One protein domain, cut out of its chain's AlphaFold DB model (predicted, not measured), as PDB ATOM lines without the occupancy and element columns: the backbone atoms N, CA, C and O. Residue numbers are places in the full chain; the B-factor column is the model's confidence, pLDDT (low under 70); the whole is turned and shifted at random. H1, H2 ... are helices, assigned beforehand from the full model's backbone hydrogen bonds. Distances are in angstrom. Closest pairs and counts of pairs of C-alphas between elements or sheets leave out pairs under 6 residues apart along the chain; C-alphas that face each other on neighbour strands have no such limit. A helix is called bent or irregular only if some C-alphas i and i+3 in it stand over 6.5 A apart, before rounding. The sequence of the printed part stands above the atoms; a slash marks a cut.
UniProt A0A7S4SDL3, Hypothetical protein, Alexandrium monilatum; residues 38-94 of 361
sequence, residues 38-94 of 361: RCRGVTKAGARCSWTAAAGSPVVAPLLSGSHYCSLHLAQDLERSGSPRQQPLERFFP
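What this domain is: This is residues 38 to 94 of the 361 residues of the protein "Hypothetical protein" of Alexandrium monilatum (UniProt A0A7S4SDL3). With little regular structure, this is a small body in which a short helix, H1, lies toward one side and the long loop of residues 38 to 57 reaches away from it, while a longer helix, H2, begins beside H1 and runs out of the body into a tail; residues 78 to 94 stick out. The printed part has 57 residues, with H1 then H2, no named strand, and only 18 residues in named elements: all helix. It is loose, with a radius of gyration of the C-alphas of 13.2 A, and spans 40 by 27 by 14 A, only just flat.

Where its parts are: Find C-alpha 71 at (123.875, -8.716, 45.057); from there H2, residues 71 to 81, runs 15.2 A to C-alpha 81 at (126.279, 6.233, 43.845). H1, residues 58 to 64, covers 9.8 A and is irregular: C-alphas 59 and 62 are 7.6 A apart.

How they stand to each other: H1 and H2 touch, their closest C-alphas being Val 59 and Ser 71, 5.2 A apart. They run the same way at a steep tilt of 66 degrees. O i to N i+4 pairs within hydrogen-bond range number 6 of 7 in H2 and 1 of 3 in H1, where 3 of 4 O i to N i+3 pairs are.

The domain as a whole: Look to Gly 56 and Pro 94 for the farthest C-alphas, 40.4 A apart. The printed part has no cut, and the link from H1 to H2 is short. The pLDDT is under 70 at residues 84 to 88 and 94.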
ATOM      1  N   ARG A  38     111.628  -8.761  41.291       97.69
ATOM      2  CA  ARG A  38     112.637  -8.959  40.241       97.69
ATOM      3  C   ARG A  38     113.727  -7.902  40.336       97.69
ATOM      4  O   ARG A  38     113.425  -6.728  40.552       97.69
ATOM      5  N   CYS A  39     114.972  -8.306  40.090       97.88
ATOM      6  CA  CYS A  39     116.086  -7.373  39.982       97.88
ATOM      7  C   CYS A  39     115.842  -6.366  38.846       97.88
ATOM      8  O   CYS A  39     115.546  -6.747  37.713       97.88
ATOM      9  N   ARG A  40     116.005  -5.071  39.135       97.81
ATOM     10  CA  ARG A  40     115.874  -3.980  38.152       97.81
ATOM     11  C   ARG A  40     117.166  -3.675  37.391       97.81
ATOM     12  O   ARG A  40     117.176  -2.804  36.522       97.81
ATOM     13  N   GLY A  41     118.250  -4.376  37.708       97.25
ATOM     14  CA  GLY A  41     119.544  -4.198  37.068       97.25
ATOM     15  C   GLY A  41     119.553  -4.599  35.591       97.25
ATOM     16  O   GLY A  41     118.692  -5.334  35.098       97.25
ATOM     17  N   VAL A  42     120.570  -4.123  34.875       97.38
ATOM     18  CA  VAL A  42     120.801  -4.421  33.455       97.38
ATOM     19  C   VAL A  42     122.177  -5.066  33.319       97.38
ATOM     20  O   VAL A  42     123.147  -4.605  33.921       97.38
ATOM     21  N   THR A  43     122.275  -6.165  32.579       96.75
ATOM     22  CA  THR A  43     123.544  -6.866  32.347       96.75
ATOM     23  C   THR A  43     124.480  -6.031  31.468       96.75
ATOM     24  O   THR A  43     124.067  -5.055  30.835       96.75
ATOM     25  N   LYS A  44     125.758  -6.425  31.376       94.19
ATOM     26  CA  LYS A  44     126.733  -5.760  30.488       94.19
ATOM     27  C   LYS A  44     126.282  -5.753  29.017       94.19
ATOM     28  O   LYS A  44     126.570  -4.797  28.308       94.19
ATOM     29  N   ALA A  45     125.520  -6.765  28.596       94.88
ATOM     30  CA  ALA A  45     124.946  -6.875  27.254       94.88
ATOM     31  C   ALA A  45     123.695  -5.996  27.030       94.88
ATOM     32  O   ALA A  45     123.141  -5.981  25.935       94.88
ATOM     33  N   GLY A  46     123.215  -5.274  28.050       95.50
ATOM     34  CA  GLY A  46     122.013  -4.440  27.949       95.50
ATOM     35  C   GLY A  46     120.694  -5.183  28.186       95.50
ATOM     36  O   GLY A  46     119.632  -4.563  28.126       95.50
ATOM     37  N   ALA A  47     120.732  -6.484  28.486       96.94
ATOM     38  CA  ALA A  47     119.538  -7.257  28.824       96.94
ATOM     39  C   ALA A  47     119.103  -6.996  30.275       96.94
ATOM     40  O   ALA A  47     119.933  -6.739  31.149       96.94
ATOM     41  N   ARG A  48     117.797  -7.079  30.555       97.69
ATOM     42  CA  ARG A  48     117.297  -6.999  31.936       97.69
ATOM     43  C   ARG A  48     117.777  -8.205  32.736       97.69
ATOM     44  O   ARG A  48     117.802  -9.320  32.223       97.69
ATOM     45  N   CYS A  49     118.141  -7.968  33.989       97.56
ATOM     46  CA  CYS A  49     118.512  -9.025  34.914       97.56
ATOM     47  C   CYS A  49     117.335  -9.993  35.118       97.56
ATOM     48  O   CYS A  49     116.213  -9.561  35.374       97.56
ATOM     49  N   SER A  50     117.584 -11.296  34.988       97.19
ATOM     50  CA  SER A  50     116.564 -12.341  35.142       97.19
ATOM     51  C   SER A  50     116.408 -12.832  36.584       97.19
ATOM     52  O   SER A  50     115.503 -13.617  36.859       97.19
ATOM     53  N   TRP A  51     117.252 -12.366  37.512       97.81
ATOM     54  CA  TRP A  51     117.199 -12.768  38.915       97.81
ATOM     55  C   TRP A  51     115.902 -12.307  39.589       97.81
ATOM     56  O   TRP A  51     115.520 -11.134  39.522       97.81
ATOM     57  N   THR A  52     115.239 -13.246  40.260       97.44
ATOM     58  CA  THR A  52     113.994 -13.024  41.005       97.44
ATOM     59  C   THR A  52     114.151 -13.524  42.435       97.44
ATOM     60  O   THR A  52     114.930 -14.444  42.673       97.44
ATOM     61  N   ALA A  53     113.403 -12.955  43.379       96.38
ATOM     62  CA  ALA A  53     113.431 -13.355  44.786       96.38
ATOM     63  C   ALA A  53     113.132 -14.858  44.990       96.38
ATOM     64  O   ALA A  53     113.631 -15.463  45.929       96.38
ATOM     65  N   ALA A  54     112.396 -15.485  44.066       95.00
ATOM     66  CA  ALA A  54     112.062 -16.909  44.114       95.00
ATOM     67  C   ALA A  54     113.218 -17.854  43.718       95.00
ATOM     68  O   ALA A  54     113.067 -19.065  43.824       95.00
ATOM     69  N   ALA A  55     114.362 -17.344  43.247       94.25
ATOM     70  CA  ALA A  55     115.428 -18.173  42.672       94.25
ATOM     71  C   ALA A  55     116.236 -19.007  43.693       94.25
ATOM     72  O   ALA A  55     117.117 -19.753  43.279       94.25
ATOM     73  N   GLY A  56     116.006 -18.854  45.004       92.62
ATOM     74  CA  GLY A  56     116.671 -19.639  46.062       92.62
ATOM     75  C   GLY A  56     118.197 -19.467  46.174       92.62
ATOM     76  O   GLY A  56     118.835 -20.133  46.978       92.62
ATOM     77  N   SER A  57     118.799 -18.584  45.374       96.19
ATOM     78  CA  SER A  57     120.244 -18.336  45.346       96.19
ATOM     79  C   SER A  57     120.649 -17.263  46.368       96.19
ATOM     80  O   SER A  57     119.937 -16.266  46.509       96.19
ATOM     81  N   PRO A  58     121.833 -17.349  47.009       95.88
ATOM     82  CA  PRO A  58     122.335 -16.269  47.868       95.88
ATOM     83  C   PRO A  58     122.484 -14.935  47.115       95.88
ATOM     84  O   PRO A  58     122.397 -13.863  47.709       95.88
ATOM     85  N   VAL A  59     122.623 -14.976  45.784       96.88
ATOM     86  CA  VAL A  59     122.679 -13.784  44.922       96.88
ATOM     87  C   VAL A  59     121.394 -12.946  45.007       96.88
ATOM     88  O   VAL A  59     121.431 -11.730  44.798       96.88
ATOM     89  N   VAL A  60     120.255 -13.565  45.335       97.38
ATOM     90  CA  VAL A  60     118.954 -12.887  45.451       97.38
ATOM     91  C   VAL A  60     118.570 -12.532  46.886       97.38
ATOM     92  O   VAL A  60     117.497 -11.968  47.083       97.38
ATOM     93  N   ALA A  61     119.446 -12.762  47.871       96.69
ATOM     94  CA  ALA A  61     119.192 -12.403  49.269       96.69
ATOM     95  C   ALA A  61     118.779 -10.927  49.464       96.69
ATOM     96  O   ALA A  61     117.805 -10.689  50.175       96.69
ATOM     97  N   PRO A  62     119.384  -9.932  48.774       97.44
ATOM     98  CA  PRO A  62     118.919  -8.551  48.896       97.44
ATOM     99  C   PRO A  62     117.496  -8.334  48.361       97.44
ATOM    100  O   PRO A  62     116.770  -7.491  48.872       97.44
ATOM    101  N   LEU A  63     117.062  -9.090  47.346       96.75
ATOM    102  CA  LEU A  63     115.685  -8.995  46.845       96.75
ATOM    103  C   LEU A  63     114.682  -9.529  47.876       96.75
ATOM    104  O   LEU A  63     113.571  -9.015  47.962       96.75
ATOM    105  N   LEU A  64     115.079 -10.536  48.660       95.00
ATOM    106  CA  LEU A  64     114.279 -11.069  49.765       95.00
ATOM    107  C   LEU A  64     114.185 -10.078  50.935       95.00
ATOM    108  O   LEU A  64     113.147 -10.022  51.584       95.00
ATOM    109  N   SER A  65     115.214  -9.253  51.159       94.94
ATOM    110  CA  SER A  65     115.194  -8.176  52.163       94.94
ATOM    111  C   SER A  65     114.515  -6.883  51.686       94.94
ATOM    112  O   SER A  65     114.554  -5.874  52.387       94.94
ATOM    113  N   GLY A  66     113.895  -6.890  50.499       95.31
ATOM    114  CA  GLY A  66     113.158  -5.749  49.948       95.31
ATOM    115  C   GLY A  66     113.970  -4.813  49.045       95.31
ATOM    116  O   GLY A  66     113.432  -3.812  48.569       95.31
ATOM    117  N   SER A  67     115.237  -5.124  48.749       95.88
ATOM    118  CA  SER A  67     116.018  -4.376  47.755       95.88
ATOM    119  C   SER A  67     115.445  -4.538  46.343       95.88
ATOM    120  O   SER A  67     114.773  -5.512  46.002       95.88
ATOM    121  N   HIS A  68     115.758  -3.579  45.471       97.12
ATOM    122  CA  HIS A  68     115.405  -3.616  44.051       97.12
ATOM    123  C   HIS A  68     116.458  -4.307  43.170       97.12
ATOM    124  O   HIS A  68     116.212  -4.528  41.978       97.12
ATOM    125  N   TYR A  69     117.622  -4.644  43.730       97.88
ATOM    126  CA  TYR A  69     118.753  -5.213  42.999       97.88
ATOM    127  C   TYR A  69     119.227  -6.521  43.640       97.88
ATOM    128  O   TYR A  69     119.203  -6.668  44.857       97.88
ATOM    129  N   CYS A  70     119.677  -7.476  42.821       98.00
ATOM    130  CA  CYS A  70     120.426  -8.635  43.314       98.00
ATOM    131  C   CYS A  70     121.830  -8.206  43.769       98.00
ATOM    132  O   CYS A  70     122.272  -7.110  43.427       98.00
ATOM    133  N   SER A  71     122.560  -9.063  44.486       97.69
ATOM    134  CA  SER A  71     123.875  -8.716  45.057       97.69
ATOM    135  C   SER A  71     124.869  -8.167  44.021       97.69
ATOM    136  O   SER A  71     125.544  -7.172  44.275       97.69
ATOM    137  N   LEU A  72     124.888  -8.744  42.815       97.19
ATOM    138  CA  LEU A  72     125.751  -8.306  41.712       97.19
ATOM    139  C   LEU A  72     125.447  -6.877  41.241       97.19
ATOM    140  O   LEU A  72     126.359  -6.113  40.933       97.19
ATOM    141  N   HIS A  73     124.165  -6.524  41.141       97.88
ATOM    142  CA  HIS A  73     123.749  -5.191  40.701       97.88
ATOM    143  C   HIS A  73     123.743  -4.182  41.840       97.88
ATOM    144  O   HIS A  73     123.978  -3.010  41.579       97.88
ATOM    145  N   LEU A  74     123.545  -4.628  43.078       96.44
ATOM    146  CA  LEU A  74     123.629  -3.783  44.262       96.44
ATOM    147  C   LEU A  74     125.053  -3.249  44.456       96.44
ATOM    148  O   LEU A  74     125.221  -2.056  44.665       96.44
ATOM    149  N   ALA A  75     126.078  -4.094  44.292       95.06
ATOM    150  CA  ALA A  75     127.473  -3.649  44.324       95.06
ATOM    151  C   ALA A  75     127.767  -2.600  43.235       95.06
ATOM    152  O   ALA A  75     128.359  -1.561  43.511       95.06
ATOM    153  N   GLN A  76     127.276  -2.822  42.010       94.56
ATOM    154  CA  GLN A  76     127.429  -1.857  40.913       94.56
ATOM    155  C   GLN A  76     126.675  -0.546  41.158       94.56
ATOM    156  O   GLN A  76     127.122   0.509  40.708       94.56
ATOM    157  N   ASP A  77     125.513  -0.604  41.807       93.38
ATOM    158  CA  ASP A  77     124.736   0.583  42.160       93.38
ATOM    159  C   ASP A  77     125.471   1.402  43.226       93.38
ATOM    160  O   ASP A  77     125.655   2.601  43.041       93.38
ATOM    161  N   LEU A  78     126.021   0.734  44.248       90.75
ATOM    162  CA  LEU A  78     126.851   1.352  45.285       90.75
ATOM    163  C   LEU A  78     128.121   2.000  44.716       90.75
ATOM    164  O   LEU A  78     128.458   3.121  45.096       90.75
ATOM    165  N   GLU A  79     128.798   1.351  43.766       89.75
ATOM    166  CA  GLU A  79     129.953   1.934  43.066       89.75
ATOM    167  C   GLU A  79     129.574   3.190  42.265       89.75
ATOM    168  O   GLU A  79     130.343   4.153  42.194       89.75
ATOM    169  N   ARG A  80     128.378   3.209  41.661       86.25
ATOM    170  CA  ARG A  80     127.887   4.372  40.908       86.25
ATOM    171  C   ARG A  80     127.478   5.513  41.823       86.25
ATOM    172  O   ARG A  80     127.878   6.645  41.563       86.25
ATOM    173  N   SER A  81     126.717   5.227  42.876       81.88
ATOM    174  CA  SER A  81     126.279   6.233  43.845       81.88
ATOM    175  C   SER A  81     127.440   6.773  44.681       81.88
ATOM    176  O   SER A  81     127.419   7.929  45.091       81.88
ATOM    177  N   GLY A  82     128.464   5.949  44.918       73.56
ATOM    178  CA  GLY A  82     129.662   6.311  45.673       73.56
ATOM    179  C   GLY A  82     130.678   7.132  44.880       73.56
ATOM    180  O   GLY A  82     131.614   7.672  45.467       73.56
ATOM    181  N   SER A  83     130.517   7.274  43.558       70.56
ATOM    182  CA  SER A  83     131.410   8.129  42.782       70.56
ATOM    183  C   SER A  83     131.169   9.600  43.153       70.56
ATOM    184  O   SER A  83     130.089  10.127  42.875       70.56
ATOM    185  N   PRO A  84     132.172  10.337  43.679       65.06
ATOM    186  CA  PRO A  84     132.021  11.753  44.038       65.06
ATOM    187  C   PRO A  84     131.668  12.646  42.835       65.06
ATOM    188  O   PRO A  84     131.313  13.808  42.998       65.06
ATOM    189  N   ARG A  85     131.748  12.102  41.615       57.72
ATOM    190  CA  ARG A  85     131.396  12.779  40.366       57.72
ATOM    191  C   ARG A  85     129.907  12.754  40.033       57.72
ATOM    192  O   ARG A  85     129.494  13.506  39.155       57.72
ATOM    193  N   GLN A  86     129.118  11.910  40.689       61.06
ATOM    194  CA  GLN A  86     127.669  11.852  40.513       61.06
ATOM    195  C   GLN A  86     126.996  11.835  41.879       61.06
ATOM    196  O   GLN A  86     126.274  10.904  42.221       61.06
ATOM    197  N   GLN A  87     127.235  12.886  42.668       68.19
ATOM    198  CA  GLN A  87     126.364  13.119  43.810       68.19
ATOM    199  C   GLN A  87     124.929  13.277  43.284       68.19
ATOM    200  O   GLN A  87     124.731  13.995  42.294       68.19
ATOM    201  N   PRO A  88     123.948  12.576  43.879       67.44
ATOM    202  CA  PRO A  88     122.560  12.669  43.454       67.44
ATOM    203  C   PRO A  88     122.147  14.139  43.401       67.44
ATOM    204  O   PRO A  88     122.510  14.912  44.292       67.44
ATOM    205  N   LEU A  89     121.413  14.538  42.354       70.75
ATOM    206  CA  LEU A  89     120.977  15.932  42.189       70.75
ATOM    207  C   LEU A  89     120.258  16.443  43.447       70.75
ATOM    208  O   LEU A  89     120.376  17.618  43.771       70.75
ATOM    209  N   GLU A  90     119.589  15.562  44.193       71.06
ATOM    210  CA  GLU A  90     118.919  15.876  45.460       71.06
ATOM    211  C   GLU A  90     119.852  16.480  46.521       71.06
ATOM    212  O   GLU A  90     119.387  17.193  47.399       71.06
ATOM    213  N   ARG A  91     121.170  16.267  46.434       70.94
ATOM    214  CA  ARG A  91     122.134  16.920  47.330       70.94
ATOM    215  C   ARG A  91     122.393  18.386  46.966       70.94
ATOM    216  O   ARG A  91     122.791  19.164  47.821       70.94
ATOM    217  N   PHE A  92     122.163  18.763  45.707       72.56
ATOM    218  CA  PHE A  92     122.262  20.146  45.226       72.56
ATOM    219  C   PHE A  92     120.918  20.882  45.252       72.56
ATOM    220  O   PHE A  92     120.889  22.109  45.194       72.56
ATOM    221  N   PHE A  93     119.813  20.143  45.345       74.88
ATOM    222  CA  PHE A  93     118.477  20.685  45.547       74.88
ATOM    223  C   PHE A  93     117.987  20.229  46.920       74.88
ATOM    224  O   PHE A  93     117.329  19.187  46.977       74.88
ATOM    225  N   PRO A  94     118.302  20.962  48.012       65.06
ATOM    226  CA  PRO A  94     117.747  20.645  49.322       65.06
ATOM    227  C   PRO A  94     116.246  20.449  49.152       65.06
ATOM    228  O   PRO A  94     115.571  21.271  48.513       65.06
TER     229      PRO A  94